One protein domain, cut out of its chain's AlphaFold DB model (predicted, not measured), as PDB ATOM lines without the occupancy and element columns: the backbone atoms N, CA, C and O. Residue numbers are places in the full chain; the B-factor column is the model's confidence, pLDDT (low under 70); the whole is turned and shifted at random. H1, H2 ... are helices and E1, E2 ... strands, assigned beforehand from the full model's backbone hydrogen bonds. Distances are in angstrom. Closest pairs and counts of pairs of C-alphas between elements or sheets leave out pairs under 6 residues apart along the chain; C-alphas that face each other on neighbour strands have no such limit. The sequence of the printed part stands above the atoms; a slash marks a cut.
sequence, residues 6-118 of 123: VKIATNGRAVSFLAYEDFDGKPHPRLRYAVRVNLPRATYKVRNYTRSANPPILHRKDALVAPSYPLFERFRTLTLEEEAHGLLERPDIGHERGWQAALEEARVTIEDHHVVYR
ATOM      1  N   VAL A   6      37.174  -8.659  24.440       92.62
ATOM      2  CA  VAL A   6      37.036  -9.976  23.811       92.62
ATOM      3  C   VAL A   6      35.557 -10.325  23.724       92.62
ATOM      4  O   VAL A   6      34.873 -10.450  24.734       92.62
ATOM      5  N   LYS A   7      35.053 -10.507  22.503       90.75
ATOM      6  CA  LYS A   7      33.664 -10.902  22.251       90.75
ATOM      7  C   LYS A   7      33.593 -12.343  21.771       90.75
ATOM      8  O   LYS A   7      34.132 -12.672  20.713       90.75
ATOM      9  N   ILE A   8      32.859 -13.175  22.502       92.25
ATOM     10  CA  ILE A   8      32.601 -14.574  22.153       92.25
ATOM     11  C   ILE A   8      31.237 -14.656  21.466       92.25
ATOM     12  O   ILE A   8      30.237 -14.158  21.981       92.25
ATOM     13  N   ALA A   9      31.186 -15.248  20.273       90.50
ATOM     14  CA  ALA A   9      29.913 -15.486  19.605       90.50
ATOM     15  C   ALA A   9      29.125 -16.564  20.362       90.50
ATOM     16  O   ALA A   9      29.659 -17.638  20.625       90.50
ATOM     17  N   THR A  10      27.846 -16.315  20.643       92.69
ATOM     18  CA  THR A  10      26.969 -17.229  21.403       92.69
ATOM     19  C   THR A  10      26.794 -18.600  20.752       92.69
ATOM     20  O   THR A  10      26.537 -19.583  21.432       92.69
ATOM     21  N   ASN A  11      26.994 -18.697  19.436       93.44
ATOM     22  CA  ASN A  11      26.995 -19.970  18.716       93.44
ATOM     23  C   ASN A  11      28.321 -20.750  18.821       93.44
ATOM     24  O   ASN A  11      28.456 -21.786  18.179       93.44
ATOM     25  N   GLY A  12      29.321 -20.236  19.545       91.38
ATOM     26  CA  GLY A  12      30.621 -20.881  19.742       91.38
ATOM     27  C   GLY A  12      31.521 -20.925  18.503       91.38
ATOM     28  O   GLY A  12      32.536 -21.613  18.506       91.38
ATOM     29  N   ARG A  13      31.182 -20.222  17.411       95.75
ATOM     30  CA  ARG A  13      31.900 -20.351  16.123       95.75
ATOM     31  C   ARG A  13      32.922 -19.252  15.860       95.75
ATOM     32  O   ARG A  13      33.639 -19.319  14.858       95.75
ATOM     33  N   ALA A  14      32.969 -18.218  16.694       96.50
ATOM     34  CA  ALA A  14      33.892 -17.112  16.504       96.50
ATOM     35  C   ALA A  14      34.262 -16.406  17.808       96.50
ATOM     36  O   ALA A  14      33.435 -16.271  18.707       96.50
ATOM     37  N   VAL A  15      35.480 -15.874  17.829       96.62
ATOM     38  CA  VAL A  15      35.966 -14.937  18.845       96.62
ATOM     39  C   VAL A  15      36.432 -13.675  18.131       96.62
ATOM     40  O   VAL A  15      37.072 -13.754  17.080       96.62
ATOM     41  N   SER A  16      36.086 -12.514  18.673       95.56
ATOM     42  CA  SER A  16      36.564 -11.224  18.188       95.56
ATOM     43  C   SER A  16      37.400 -10.523  19.251       95.56
ATOM     44  O   SER A  16      36.957 -10.403  20.388       95.56
ATOM     45  N   PHE A  17      38.550  -9.996  18.847       96.19
ATOM     46  CA  PHE A  17      39.398  -9.112  19.640       96.19
ATOM     47  C   PHE A  17      39.246  -7.694  19.103       96.19
ATOM     48  O   PHE A  17      39.471  -7.454  17.911       96.19
ATOM     49  N   LEU A  18      38.817  -6.775  19.960       96.62
ATOM     50  CA  LEU A  18      38.532  -5.391  19.607       96.62
ATOM     51  C   LEU A  18      39.500  -4.485  20.365       96.62
ATOM     52  O   LEU A  18      39.618  -4.581  21.583       96.62
ATOM     53  N   ALA A  19      40.207  -3.639  19.621       96.56
ATOM     54  CA  ALA A  19      41.078  -2.615  20.178       96.56
ATOM     55  C   ALA A  19      40.431  -1.251  19.954       96.56
ATOM     56  O   ALA A  19      40.266  -0.822  18.808       96.56
ATOM     57  N   TYR A  20      40.077  -0.592  21.041       96.31
ATOM     58  CA  TYR A  20      39.474   0.726  21.095       96.31
ATOM     59  C   TYR A  20      40.547   1.781  21.383       96.31
ATOM     60  O   TYR A  20      41.665   1.468  21.795       96.31
ATOM     61  N   GLU A  21      40.285   3.040  21.054       95.19
ATOM     62  CA  GLU A  21      41.087   4.157  21.569       95.19
ATOM     63  C   GLU A  21      40.683   4.457  23.012       95.19
ATOM     64  O   GLU A  21      39.500   4.603  23.258       95.19
ATOM     65  N   ASP A  22      41.641   4.533  23.939       95.00
ATOM     66  CA  ASP A  22      41.416   4.969  25.331       95.00
ATOM     67  C   ASP A  22      40.057   4.527  25.925       95.00
ATOM     68  O   ASP A  22      39.146   5.333  26.127       95.00
ATOM     69  N   PHE A  23      39.901   3.207  26.105       95.88
ATOM     70  CA  PHE A  23      38.636   2.578  26.505       95.88
ATOM     71  C   PHE A  23      38.073   3.165  27.807       95.88
ATOM     72  O   PHE A  23      36.860   3.355  27.930       95.88
ATOM     73  N   ASP A  24      38.954   3.482  28.753       95.62
ATOM     74  CA  ASP A  24      38.604   3.998  30.074       95.62
ATOM     75  C   ASP A  24      38.261   5.491  30.008       95.62
ATOM     76  O   ASP A  24      37.248   5.916  30.569       95.62
ATOM     77  N   GLY A  25      39.079   6.282  29.302       95.94
ATOM     78  CA  GLY A  25      38.988   7.741  29.293       95.94
ATOM     79  C   GLY A  25      37.940   8.317  28.343       95.94
ATOM     80  O   GLY A  25      37.375   9.372  28.635       95.94
ATOM     81  N   LYS A  26      37.626   7.647  27.226       97.31
ATOM     82  CA  LYS A  26      36.628   8.153  26.270       97.31
ATOM     83  C   LYS A  26      35.231   7.580  26.524       97.31
ATOM     84  O   LYS A  26      35.109   6.359  26.598       97.31
ATOM     85  N   PRO A  27      34.167   8.408  26.528       97.56
ATOM     86  CA  PRO A  27      32.782   7.937  26.644       97.56
ATOM     87  C   PRO A  27      32.402   6.914  25.568       97.56
ATOM     88  O   PRO A  27      32.007   5.794  25.891       97.56
ATOM     89  N   HIS A  28      32.662   7.265  24.303       97.94
ATOM     90  CA  HIS A  28      32.424   6.409  23.136       97.94
ATOM     91  C   HIS A  28      33.708   6.213  22.340       97.94
ATOM     92  O   HIS A  28      33.949   6.911  21.349       97.94
ATOM     93  N   PRO A  29      34.581   5.295  22.767       97.56
ATOM     94  CA  PRO A  29      35.866   5.132  22.120       97.56
ATOM     95  C   PRO A  29      35.696   4.592  20.692       97.56
ATOM     96  O   PRO A  29      34.948   3.641  20.443       97.56
ATOM     97  N   ARG A  30      36.425   5.173  19.734       97.81
ATOM     98  CA  ARG A  30      36.512   4.667  18.354       97.81
ATOM     99  C   ARG A  30      37.196   3.300  18.316       97.81
ATOM    100  O   ARG A  30      38.243   3.070  18.922       97.81
ATOM    101  N   LEU A  31      36.648   2.382  17.529       97.88
ATOM    102  CA  LEU A  31      37.302   1.114  17.231       97.88
ATOM    103  C   LEU A  31      38.521   1.374  16.334       97.88
ATOM    104  O   LEU A  31      38.379   1.918  15.242       97.88
ATOM    105  N   ARG A  32      39.715   0.958  16.767       97.19
ATOM    106  CA  ARG A  32      40.968   1.067  15.996       97.19
ATOM    107  C   ARG A  32      41.217  -0.179  15.155       97.19
ATOM    108  O   ARG A  32      41.480  -0.079  13.956       97.19
ATOM    109  N   TYR A  33      41.086  -1.355  15.767       96.69
ATOM    110  CA  TYR A  33      41.292  -2.641  15.102       96.69
ATOM    111  C   TYR A  33      40.272  -3.677  15.555       96.69
ATOM    112  O   TYR A  33      39.898  -3.727  16.725       96.69
ATOM    113  N   ALA A  34      39.881  -4.555  14.636       97.00
ATOM    114  CA  ALA A  34      39.108  -5.746  14.956       97.00
ATOM    115  C   ALA A  34      39.729  -6.979  14.308       97.00
ATOM    116  O   ALA A  34      39.878  -7.033  13.087       97.00
ATOM    117  N   VAL A  35      40.025  -7.990  15.116       96.81
ATOM    118  CA  VAL A  35      40.412  -9.320  14.646       96.81
ATOM    119  C   VAL A  35      39.261 -10.262  14.939       96.81
ATOM    120  O   VAL A  35      38.872 -10.409  16.089       96.81
ATOM    121  N   ARG A  36      38.700 -10.903  13.914       96.75
ATOM    122  CA  ARG A  36      37.680 -11.941  14.087       96.75
ATOM    123  C   ARG A  36      38.239 -13.284  13.661       96.75
ATOM    124  O   ARG A  36      38.547 -13.465  12.485       96.75
ATOM    125  N   VAL A  37      38.302 -14.216  14.598       96.94
ATOM    126  CA  VAL A  37      38.721 -15.601  14.388       96.94
ATOM    127  C   VAL A  37      37.479 -16.459  14.154       96.94
ATOM    128  O   VAL A  37      36.532 -16.425  14.937       96.94
ATOM    129  N   ASN A  38      37.460 -17.208  13.056       96.31
ATOM    130  CA  ASN A  38      36.487 -18.255  12.769       96.31
ATOM    131  C   ASN A  38      37.054 -19.582  13.280       96.31
ATOM    132  O   ASN A  38      37.993 -20.116  12.690       96.31
ATOM    133  N   LEU A  39      36.479 -20.094  14.369       95.12
ATOM    134  CA  LEU A  39      36.994 -21.279  15.054       95.12
ATOM    135  C   LEU A  39      36.870 -22.551  14.196       95.12
ATOM    136  O   LEU A  39      37.876 -23.236  14.047       95.12
ATOM    137  N   PRO A  40      35.725 -22.841  13.535       96.06
ATOM    138  CA  PRO A  40      35.597 -24.051  12.718       96.06
ATOM    139  C   PRO A  40      36.596 -24.168  11.564       96.06
ATOM    140  O   PRO A  40      36.899 -25.273  11.133       96.06
ATOM    141  N   ARG A  41      37.057 -23.039  11.011       95.44
ATOM    142  CA  ARG A  41      37.961 -23.020   9.849       95.44
ATOM    143  C   ARG A  41      39.398 -22.640  10.199       95.44
ATOM    144  O   ARG A  41      40.203 -22.533   9.283       95.44
ATOM    145  N   ALA A  42      39.698 -22.351  11.468       93.75
ATOM    146  CA  ALA A  42      40.985 -21.804  11.910       93.75
ATOM    147  C   ALA A  42      41.475 -20.607  11.061       93.75
ATOM    148  O   ALA A  42      42.663 -20.441  10.799       93.75
ATOM    149  N   THR A  43      40.548 -19.758  10.608       97.19
ATOM    150  CA  THR A  43      40.861 -18.574   9.788       97.19
ATOM    151  C   THR A  43      40.545 -17.300  10.548       97.19
ATOM    152  O   THR A  43      39.713 -17.299  11.454       97.19
ATOM    153  N   TYR A  44      41.168 -16.188  10.169       97.00
ATOM    154  CA  TYR A  44      40.902 -14.894  10.783       97.00
ATOM    155  C   TYR A  44      40.741 -13.788   9.741       97.00
ATOM    156  O   TYR A  44      41.195 -13.897   8.604       97.00
ATOM    157  N   LYS A  45      40.062 -12.712  10.138       96.94
ATOM    158  CA  LYS A  45      39.968 -11.463   9.376       96.94
ATOM    159  C   LYS A  45      40.368 -10.304  10.270       96.94
ATOM    160  O   LYS A  45      39.861 -10.198  11.386       96.94
ATOM    161  N   VAL A  46      41.225  -9.428   9.755       96.81
ATOM    162  CA  VAL A  46      41.615  -8.179  10.418       96.81
ATOM    163  C   VAL A  46      40.930  -7.016   9.718       96.81
ATOM    164  O   VAL A  46      40.892  -6.955   8.490       96.81
ATOM    165  N   ARG A  47      40.389  -6.084  10.498       97.19
ATOM    166  CA  ARG A  47      39.909  -4.787  10.025       97.19
ATOM    167  C   ARG A  47      40.683  -3.691  10.740       97.19
ATOM    168  O   ARG A  47      40.780  -3.714  11.965       97.19
ATOM    169  N   ASN A  48      41.228  -2.763   9.962       97.00
ATOM    170  CA  ASN A  48      41.935  -1.588  10.448       97.00
ATOM    171  C   ASN A  48      41.076  -0.347  10.175       97.00
ATOM    172  O   ASN A  48      40.772  -0.051   9.022       97.00
ATOM    173  N   TYR A  49      40.701   0.357  11.237       96.94
ATOM    174  CA  TYR A  49      39.857   1.548  11.195       96.94
ATOM    175  C   TYR A  49      40.623   2.831  11.544       96.94
ATOM    176  O   TYR A  49      40.011   3.895  11.589       96.94
ATOM    177  N   THR A  50      41.948   2.786  11.742       95.88
ATOM    178  CA  THR A  50      42.729   3.971  12.154       95.88
ATOM    179  C   THR A  50      42.706   5.112  11.138       95.88
ATOM    180  O   THR A  50      42.913   6.261  11.509       95.88
ATOM    181  N   ARG A  51      42.429   4.809   9.864       96.12
ATOM    182  CA  ARG A  51      42.247   5.791   8.782       96.12
ATOM    183  C   ARG A  51      40.787   5.941   8.342       96.12
ATOM    184  O   ARG A  51      40.520   6.533   7.302       96.12
ATOM    185  N   SER A  52      39.841   5.371   9.090       96.44
ATOM    186  CA  SER A  52      38.420   5.515   8.782       96.44
ATOM    187  C   SER A  52      37.956   6.928   9.125       96.44
ATOM    188  O   SER A  52      38.131   7.375  10.258       96.44
ATOM    189  N   ALA A  53      37.312   7.598   8.168       96.31
ATOM    190  CA  ALA A  53      36.660   8.890   8.387       96.31
ATOM    191  C   ALA A  53      35.350   8.776   9.192       96.31
ATOM    192  O   ALA A  53      34.799   9.783   9.614       96.31
ATOM    193  N   ASN A  54      34.824   7.560   9.366       97.31
ATOM    194  CA  ASN A  54      33.605   7.292  10.127       97.31
ATOM    195  C   ASN A  54      33.711   5.907  10.786       97.31
ATOM    196  O   ASN A  54      33.096   4.948  10.306       97.31
ATOM    197  N   PRO A  55      34.592   5.729  11.783       97.50
ATOM    198  CA  PRO A  55      34.792   4.430  12.407       97.50
ATOM    199  C   PRO A  55      33.581   4.026  13.253       97.50
ATOM    200  O   PRO A  55      32.818   4.886  13.704       97.50
ATOM    201  N   PRO A  56      33.425   2.718  13.515       97.94
ATOM    202  CA  PRO A  56      32.543   2.257  14.571       97.94
ATOM    203  C   PRO A  56      32.991   2.820  15.922       97.94
ATOM    204  O   PRO A  56      34.194   2.878  16.190       97.94
ATOM    205  N   ILE A  57      32.041   3.176  16.776       98.06
ATOM    206  CA  ILE A  57      32.298   3.584  18.163       98.06
ATOM    207  C   ILE A  57      31.620   2.606  19.120       98.06
ATOM    208  O   ILE A  57      30.768   1.812  18.710       98.06
ATOM    209  N   LEU A  58      32.038   2.619  20.381       97.44
ATOM    210  CA  LEU A  58      31.450   1.772  21.409       97.44
ATOM    211  C   LEU A  58      30.446   2.537  22.269       97.44
ATOM    212  O   LEU A  58      30.727   3.637  22.725       97.44
ATOM    213  N   HIS A  59      29.317   1.888  22.532       97.56
ATOM    214  CA  HIS A  59      28.279   2.309  23.474       97.56
ATOM    215  C   HIS A  59      28.122   1.249  24.562       97.56
ATOM    216  O   HIS A  59      28.600   0.124  24.380       97.56
ATOM    217  N   ARG A  60      27.418   1.585  25.651       97.00
ATOM    218  CA  ARG A  60      27.059   0.647  26.734       97.00
ATOM    219  C   ARG A  60      28.266  -0.130  27.269       97.00
ATOM    220  O   ARG A  60      28.298  -1.364  27.266       97.00
ATOM    221  N   LYS A  61      29.320   0.604  27.659       97.50
ATOM    222  CA  LYS A  61      30.543   0.005  28.227       97.50
ATOM    223  C   LYS A  61      30.245  -0.762  29.520       97.50
ATOM    224  O   LYS A  61      30.898  -1.766  29.778       97.50
ATOM    225  N   ASP A  62      29.239  -0.334  30.277       97.75
ATOM    226  CA  ASP A  62      28.708  -1.004  31.469       97.75
ATOM    227  C   ASP A  62      28.301  -2.464  31.205       97.75
ATOM    228  O   ASP A  62      28.560  -3.334  32.031       97.75
ATOM    229  N   ALA A  63      27.759  -2.766  30.022       96.00
ATOM    230  CA  ALA A  63      27.381  -4.123  29.628       96.00
ATOM    231  C   ALA A  63      28.580  -5.024  29.265       96.00
ATOM    232  O   ALA A  63      28.403  -6.220  29.019       96.00
ATOM    233  N   LEU A  64      29.791  -4.462  29.182       94.38
ATOM    234  CA  LEU A  64      31.016  -5.168  28.793       94.38
ATOM    235  C   LEU A  64      31.994  -5.378  29.948       94.38
ATOM    236  O   LEU A  64      32.966  -6.117  29.787       94.38
ATOM    237  N   VAL A  65      31.748  -4.749  31.095       95.00
ATOM    238  CA  VAL A  65      32.596  -4.851  32.282       95.00
ATOM    239  C   VAL A  65      31.816  -5.444  33.455       95.00
ATOM    240  O   VAL A  65      30.594  -5.361  33.528       95.00
ATOM    241  N   ALA A  66      32.524  -6.087  34.382       94.94
ATOM    242  CA  ALA A  66      31.904  -6.602  35.599       94.94
ATOM    243  C   ALA A  66      31.523  -5.450  36.551       94.94
ATOM    244  O   ALA A  66      32.210  -4.429  36.550       94.94
ATOM    245  N   PRO A  67      30.533  -5.630  37.447       96.75
ATOM    246  CA  PRO A  67      30.206  -4.634  38.473       96.75
ATOM    247  C   PRO A  67      31.377  -4.245  39.392       96.75
ATOM    248  O   PRO A  67      31.383  -3.166  39.965       96.75
ATOM    249  N   SER A  68      32.383  -5.116  39.534       97.31
ATOM    250  CA  SER A  68      33.606  -4.849  40.302       97.31
ATOM    251  C   SER A  68      34.649  -4.010  39.554       97.31
ATOM    252  O   SER A  68      35.695  -3.688  40.117       97.31
ATOM    253  N   TYR A  69      34.413  -3.686  38.282       96.69
ATOM    254  CA  TYR A  69      35.325  -2.872  37.493       96.69
ATOM    255  C   TYR A  69      35.310  -1.415  37.996       96.69
ATOM    256  O   TYR A  69      34.223  -0.862  38.167       96.69
ATOM    257  N   PRO A  70      36.467  -0.752  38.204       98.06
ATOM    258  CA  PRO A  70      36.523   0.550  38.883       98.06
ATOM    259  C   PRO A  70      35.660   1.659  38.267       98.06
ATOM    260  O   PRO A  70      35.179   2.527  38.988       98.06
ATOM    261  N   LEU A  71      35.454   1.635  36.947       97.81
ATOM    262  CA  LEU A  71      34.651   2.632  36.227       97.81
ATOM    263  C   LEU A  71      33.235   2.139  35.886       97.81
ATOM    264  O   LEU A  71      32.540   2.799  35.117       97.81
ATOM    265  N   PHE A  72      32.797   0.997  36.433       98.31
ATOM    266  CA  PHE A  72      31.486   0.410  36.134       98.31
ATOM    267  C   PHE A  72      30.344   1.408  36.354       98.31
ATOM    268  O   PHE A  72      29.579   1.665  35.427       98.31
ATOM    269  N   GLU A  73      30.271   2.019  37.541       98.38
ATOM    270  CA  GLU A  73      29.206   2.979  37.865       98.38
ATOM    271  C   GLU A  73      29.235   4.192  36.934       98.38
ATOM    272  O   GLU A  73      28.197   4.606  36.433       98.38
ATOM    273  N   ARG A  74      30.425   4.695  36.588       98.38
ATOM    274  CA  ARG A  74      30.573   5.802  35.635       98.38
ATOM    275  C   ARG A  74      30.003   5.457  34.256       98.38
ATOM    276  O   ARG A  74      29.293   6.259  33.660       98.38
ATOM    277  N   PHE A  75      30.302   4.264  33.740       98.50
ATOM    278  CA  PHE A  75      29.777   3.816  32.447       98.50
ATOM    279  C   PHE A  75      28.270   3.562  32.492       98.50
ATOM    280  O   PHE A  75      27.566   3.830  31.516       98.50
ATOM    281  N   ARG A  76      27.776   3.053  33.623       98.50
ATOM    282  CA  ARG A  76      26.356   2.801  33.848       98.50
ATOM    283  C   ARG A  76      25.566   4.104  33.912       98.50
ATOM    284  O   ARG A  76      24.522   4.192  33.276       98.50
ATOM    285  N   THR A  77      26.060   5.107  34.636       98.62
ATOM    286  CA  THR A  77      25.434   6.432  34.721       98.62
ATOM    287  C   THR A  77      25.288   7.057  33.340       98.62
ATOM    288  O   THR A  77      24.171   7.407  32.973       98.62
ATOM    289  N   LEU A  78      26.363   7.090  32.543       98.75
ATOM    290  CA  LEU A  78      26.302   7.578  31.163       98.75
ATOM    291  C   LEU A  78      25.236   6.838  30.342       98.75
ATOM    292  O   LEU A  78      24.404   7.463  29.698       98.75
ATOM    293  N   THR A  79      25.224   5.504  30.413       98.56
ATOM    294  CA  THR A  79      24.257   4.676  29.673       98.56
ATOM    295  C   THR A  79      22.814   5.018  30.049       98.56
ATOM    296  O   THR A  79      21.972   5.163  29.168       98.56
ATOM    297  N   LEU A  80      22.520   5.196  31.341       98.56
ATOM    298  CA  LEU A  80      21.181   5.571  31.810       98.56
ATOM    299  C   LEU A  80      20.778   6.977  31.353       98.56
ATOM    300  O   LEU A  80      19.627   7.195  30.979       98.56
ATOM    301  N   GLU A  81      21.708   7.930  31.378       98.50
ATOM    302  CA  GLU A  81      21.461   9.282  30.878       98.50
ATOM    303  C   GLU A  81      21.178   9.264  29.369       98.50
ATOM    304  O   GLU A  81      20.227   9.895  28.915       98.50
ATOM    305  N   GLU A  82      21.933   8.496  28.585       98.31
ATOM    306  CA  GLU A  82      21.724   8.351  27.140       98.31
ATOM    307  C   GLU A  82      20.395   7.674  26.795       98.31
ATOM    308  O   GLU A  82      19.714   8.104  25.859       98.31
ATOM    309  N   GLU A  83      20.004   6.644  27.553       97.75
ATOM    310  CA  GLU A  83      18.691   5.996  27.448       97.75
ATOM    311  C   GLU A  83      17.568   6.997  27.765       97.75
ATOM    312  O   GLU A  83      16.610   7.101  27.000       97.75
ATOM    313  N   ALA A  84      17.708   7.806  28.821       97.25
ATOM    314  CA  ALA A  84      16.723   8.829  29.185       97.25
ATOM    315  C   ALA A  84      16.566   9.935  28.122       97.25
ATOM    316  O   ALA A  84      15.489  10.518  27.997       97.25
ATOM    317  N   HIS A  85      17.614  10.202  27.339       96.12
ATOM    318  CA  HIS A  85      17.580  11.132  26.205       96.12
ATOM    319  C   HIS A  85      17.157  10.464  24.882       96.12
ATOM    320  O   HIS A  85      17.155  11.122  23.842       96.12
ATOM    321  N   GLY A  86      16.823   9.167  24.886       95.94
ATOM    322  CA  GLY A  86      16.433   8.414  23.688       95.94
ATOM    323  C   GLY A  86      17.571   8.194  22.683       95.94
ATOM    324  O   GLY A  86      17.329   7.799  21.542       95.94
ATOM    325  N   LEU A  87      18.827   8.439  23.073       96.88
ATOM    326  CA  LEU A  87      19.971   8.392  22.161       96.88
ATOM    327  C   LEU A  87      20.285   6.961  21.702       96.88
ATOM    328  O   LEU A  87      20.673   6.757  20.551       96.88
ATOM    329  N   LEU A  88      20.099   5.967  22.578       96.50
ATOM    330  CA  LEU A  88      20.491   4.574  22.318       96.50
ATOM    331  C   LEU A  88      19.508   3.776  21.446       96.50
ATOM    332  O   LEU A  88      19.835   2.668  21.019       96.50
ATOM    333  N   GLU A  89      18.330   4.320  21.148       90.75
ATOM    334  CA  GLU A  89      17.313   3.656  20.316       90.75
ATOM    335  C   GLU A  89      17.577   3.823  18.812       90.75
ATOM    336  O   GLU A  89      16.999   3.135  17.966       90.75
ATOM    337  N   ARG A  90      18.485   4.736  18.463       90.81
ATOM    338  CA  ARG A  90      18.789   5.097  17.084       90.81
ATOM    339  C   ARG A  90      19.666   4.048  16.382       90.81
ATOM    340  O   ARG A  90      20.707   3.658  16.909       90.81
ATOM    341  N   PRO A  91      19.339   3.628  15.146       89.00
ATOM    342  CA  PRO A  91      20.097   2.592  14.436       89.00
ATOM    343  C   PRO A  91      21.436   3.077  13.849       89.00
ATOM    344  O   PRO A  91      22.292   2.262  13.499       89.00
ATOM    345  N   ASP A  92      21.633   4.388  13.705       91.12
ATOM    346  CA  ASP A  92      22.790   5.001  13.044       91.12
ATOM    347  C   ASP A  92      23.955   5.333  13.994       91.12
ATOM    348  O   ASP A  92      25.075   5.569  13.532       91.12
ATOM    349  N   ILE A  93      23.747   5.252  15.311       96.69
ATOM    350  CA  ILE A  93      24.736   5.648  16.335       96.69
ATOM    351  C   ILE A  93      25.953   4.732  16.421       96.69
ATOM    352  O   ILE A  93      26.945   5.072  17.062       96.69
ATOM    353  N   GLY A  94      25.914   3.563  15.775       96.25
ATOM    354  CA  GLY A  94      27.030   2.616  15.784       96.25
ATOM    355  C   GLY A  94      28.315   3.159  15.144       96.25
ATOM    356  O   GLY A  94      29.368   2.536  15.282       96.25
ATOM    357  N   HIS A  95      28.247   4.300  14.450       97.50
ATOM    358  CA  HIS A  95      29.395   4.992  13.872       97.50
ATOM    359  C   HIS A  95      29.457   6.451  14.328       97.50
ATOM    360  O   HIS A  95      28.429   7.078  14.573       97.50
ATOM    361  N   GLU A  96      30.673   7.000  14.351       97.75
ATOM    362  CA  GLU A  96      30.971   8.346  14.854       97.75
ATOM    363  C   GLU A  96      30.042   9.435  14.299       97.75
ATOM    364  O   GLU A  96      29.469  10.196  15.070       97.75
ATOM    365  N   ARG A  97      29.814   9.494  12.981       97.88
ATOM    366  CA  ARG A  97      28.950  10.528  12.386       97.88
ATOM    367  C   ARG A  97      27.483  10.407  12.796       97.88
ATOM    368  O   ARG A  97      26.845  11.431  13.005       97.88
ATOM    369  N   GLY A  98      26.958   9.186  12.896       97.88
ATOM    370  CA  GLY A  98      25.571   8.975  13.323       97.88
ATOM    371  C   GLY A  98      25.380   9.345  14.791       97.88
ATOM    372  O   GLY A  98      24.390   9.969  15.148       97.88
ATOM    373  N   TRP A  99      26.384   9.068  15.624       98.06
ATOM    374  CA  TRP A  99      26.393   9.521  17.010       98.06
ATOM    375  C   TRP A  99      26.425  11.045  17.146       98.06
ATOM    376  O   TRP A  99      25.630  11.609  17.888       98.06
ATOM    377  N   GLN A 100      27.285  11.729  16.385       97.56
ATOM    378  CA  GLN A 100      27.327  13.195  16.400       97.56
ATOM    379  C   GLN A 100      26.001  13.815  15.937       97.56
ATOM    380  O   GLN A 100      25.528  14.771  16.546       97.56
ATOM    381  N   ALA A 101      25.366  13.242  14.909       96.88
ATOM    382  CA  ALA A 101      24.039  13.667  14.469       96.88
ATOM    383  C   ALA A 101      22.966  13.450  15.552       96.88
ATOM    384  O   ALA A 101      22.094  14.297  15.718       96.88
ATOM    385  N   ALA A 102      23.052  12.357  16.318       96.88
ATOM    386  CA  ALA A 102      22.147  12.097  17.435       96.88
ATOM    387  C   ALA A 102      22.267  13.125  18.560       96.88
ATOM    388  O   ALA A 102      21.253  13.645  19.021       96.88
ATOM    389  N   LEU A 103      23.496  13.467  18.952       97.00
ATOM    390  CA  LEU A 103      23.753  14.506  19.949       97.00
ATOM    391  C   LEU A 103      23.257  15.886  19.484       97.00
ATOM    392  O   LEU A 103      22.678  16.631  20.272       97.00
ATOM    393  N   GLU A 104      23.462  16.216  18.205       96.25
ATOM    394  CA  GLU A 104      22.971  17.457  17.586       96.25
ATOM    395  C   GLU A 104      21.448  17.566  17.657       96.25
ATOM    396  O   GLU A 104      20.914  18.558  18.150       96.25
ATOM    397  N   GLU A 105      20.750  16.529  17.200       94.88
ATOM    398  CA  GLU A 105      19.290  16.498  17.148       94.88
ATOM    399  C   GLU A 105      18.665  16.588  18.546       94.88
ATOM    400  O   GLU A 105      17.694  17.318  18.747       94.88
ATOM    401  N   ALA A 106      19.273  15.918  19.528       95.25
ATOM    402  CA  ALA A 106      18.859  15.976  20.926       95.25
ATOM    403  C   ALA A 106      19.325  17.251  21.660       95.25
ATOM    404  O   ALA A 106      18.937  17.464  22.807       95.25
ATOM    405  N   ARG A 107      20.132  18.112  21.019       96.62
ATOM    406  CA  ARG A 107      20.718  19.337  21.600       96.62
ATOM    407  C   ARG A 107      21.517  19.086  22.880       96.62
ATOM    408  O   ARG A 107      21.523  19.899  23.806       96.62
ATOM    409  N   VAL A 108      22.233  17.969  22.916       97.06
ATOM    410  CA  VAL A 108      23.099  17.581  24.032       97.06
ATOM    411  C   VAL A 108      24.534  17.347  23.561       97.06
ATOM    412  O   VAL A 108      24.839  17.322  22.366       97.06
ATOM    413  N   THR A 109      25.452  17.239  24.506       97.56
ATOM    414  CA  THR A 109      26.832  16.796  24.299       97.56
ATOM    415  C   THR A 109      27.240  15.890  25.458       97.56
ATOM    416  O   THR A 109      26.518  15.797  26.450       97.56
ATOM    417  N   ILE A 110      28.380  15.208  25.327       97.62
ATOM    418  CA  ILE A 110      28.945  14.388  26.399       97.62
ATOM    419  C   ILE A 110      30.140  15.112  27.019       97.62
ATOM    420  O   ILE A 110      31.136  15.361  26.339       97.62
ATOM    421  N   GLU A 111      30.063  15.400  28.315       96.31
ATOM    422  CA  GLU A 111      31.143  15.985  29.111       96.31
ATOM    423  C   GLU A 111      31.473  15.059  30.281       96.31
ATOM    424  O   GLU A 111      30.600  14.693  31.054       96.31
ATOM    425  N   ASP A 112      32.731  14.627  30.395       94.75
ATOM    426  CA  ASP A 112      33.206  13.745  31.475       94.75
ATOM    427  C   ASP A 112      32.361  12.467  31.713       94.75
ATOM    428  O   ASP A 112      32.305  11.950  32.825       94.75
ATOM    429  N   HIS A 113      31.790  11.880  30.652       97.56
ATOM    430  CA  HIS A 113      30.822  10.766  30.718       97.56
ATOM    431  C   HIS A 113      29.458  11.144  31.321       97.56
ATOM    432  O   HIS A 113      28.796  10.295  31.911       97.56
ATOM    433  N   HIS A 114      29.022  12.382  31.118       97.88
ATOM    434  CA  HIS A 114      27.665  12.822  31.401       97.88
ATOM    435  C   HIS A 114      27.027  13.474  30.181       97.88
ATOM    436  O   HIS A 114      27.692  14.204  29.440       97.88
ATOM    437  N   VAL A 115      25.734  13.240  29.991       98.00
ATOM    438  CA  VAL A 115      24.926  13.953  29.003       98.00
ATOM    439  C   VAL A 115      24.592  15.335  29.557       98.00
ATOM    440  O   VAL A 115      23.966  15.467  30.608       98.00
ATOM    441  N   VAL A 116      24.983  16.385  28.838       97.62
ATOM    442  CA  VAL A 116      24.689  17.774  29.208       97.62
ATOM    443  C   VAL A 116      23.994  18.492  28.059       97.62
ATOM    444  O   VAL A 116      24.347  18.316  26.891       97.62
ATOM    445  N   TYR A 117      23.005  19.329  28.375       95.44
ATOM    446  CA  TYR A 117      22.392  20.199  27.374       95.44
ATOM    447  C   TYR A 117      23.424  21.170  26.822       95.44
ATOM    448  O   TYR A 117      24.173  21.805  27.573       95.44
ATOM    449  N   ARG A 118      23.433  21.329  25.500       91.12
ATOM    450  CA  ARG A 118      24.216  22.390  24.880       91.12
ATOM    451  C   ARG A 118      23.639  23.715  25.346       91.12
ATOM    452  O   ARG A 118      22.445  23.968  25.218       91.12
TER     453      ARG A 118
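What this domain is: This is residues 6 to 118 of the 123 residues of an uncharacterized protein of Candidatus Dadabacteria bacterium (UniProt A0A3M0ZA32). The model is a two-part shape: a wide antiparallel sheet of four strands, E1 to E4, makes one end of the long axis, and at the other end the small hairpin of E5 and E6 has H2 packed on E6 and H3 near E5. Between these parts runs a stretch with no named element, residues 49 to 60, which leads from E4 past the mean of the C-alphas to the short helix H1, beside H2. The printed part has 113 residues, with six named strands and three named helices in the order E1 E2 E3 E4 H1 H2 H3 E5 E6; the class is mixed, helices and strands. The whole is compact, with a radius of gyration of the C-alphas of 15.4 A and spans of 49 by 35 by 23 A.

How they stand to each other: E1, residues 6 to 8, and E2, residues 14 to 20, form an antiparallel hairpin, with N 7 and O 16 within hydrogen-bond range at 2.8 A. E3, residues 31 to 38, forms a hairpin with E2, with N 17 and O 35 at 2.8 A. E4, residues 43 to 48, forms a hairpin with E3, with N 36 and O 45 at 2.9 A. The sheet, in the order E1 E2 E3 E4, is a meander, each strand the antiparallel neighbour of the one before; its edge strands are E1 and E4. H1, residues 61 to 64, is not on this sheet, and it touches H2, residues 72 to 84: the closest C-alphas, of Asp 62 and Phe 75, are 5.0 A apart. H3, residues 96 to 105, is apart from H2. E5, residues 108 to 111, comes nearest to H3 at the C-alphas of Leu 103 and Thr 109, 5.8 A apart. E6, residues 114 to 117, forms an antiparallel hairpin with E5, with N 109 and O 116 at 2.8 A. The closest C-alphas of H2 and E6, those of Leu 78 and His 114, are 5.4 A apart. Every O i to N i+4 pair is within hydrogen-bond range in H2 and H3; H1 is too short for such a pair.

Where its parts are: E1 begins at C-alpha 6 (37.036, -9.976, 23.811). E2 measures 19.2 A from first to last C-alpha, E3 19.9 A, E4 17.0 A, H2 18.4 A and H3 14.4 A. H2 begins at C-alpha 72 (31.486, 0.410, 36.134), and E6 ends at C-alpha 117 (22.392, 20.199, 27.374).

The domain as a whole: The two C-alphas farthest apart, those of Arg 41 and Arg 118, are 49.8 A apart. The printed part has no cut. The links E4 to H1 and H2 to H3 are long. The mean pLDDT of the printed part is 96.3, and no printed residue is under 70.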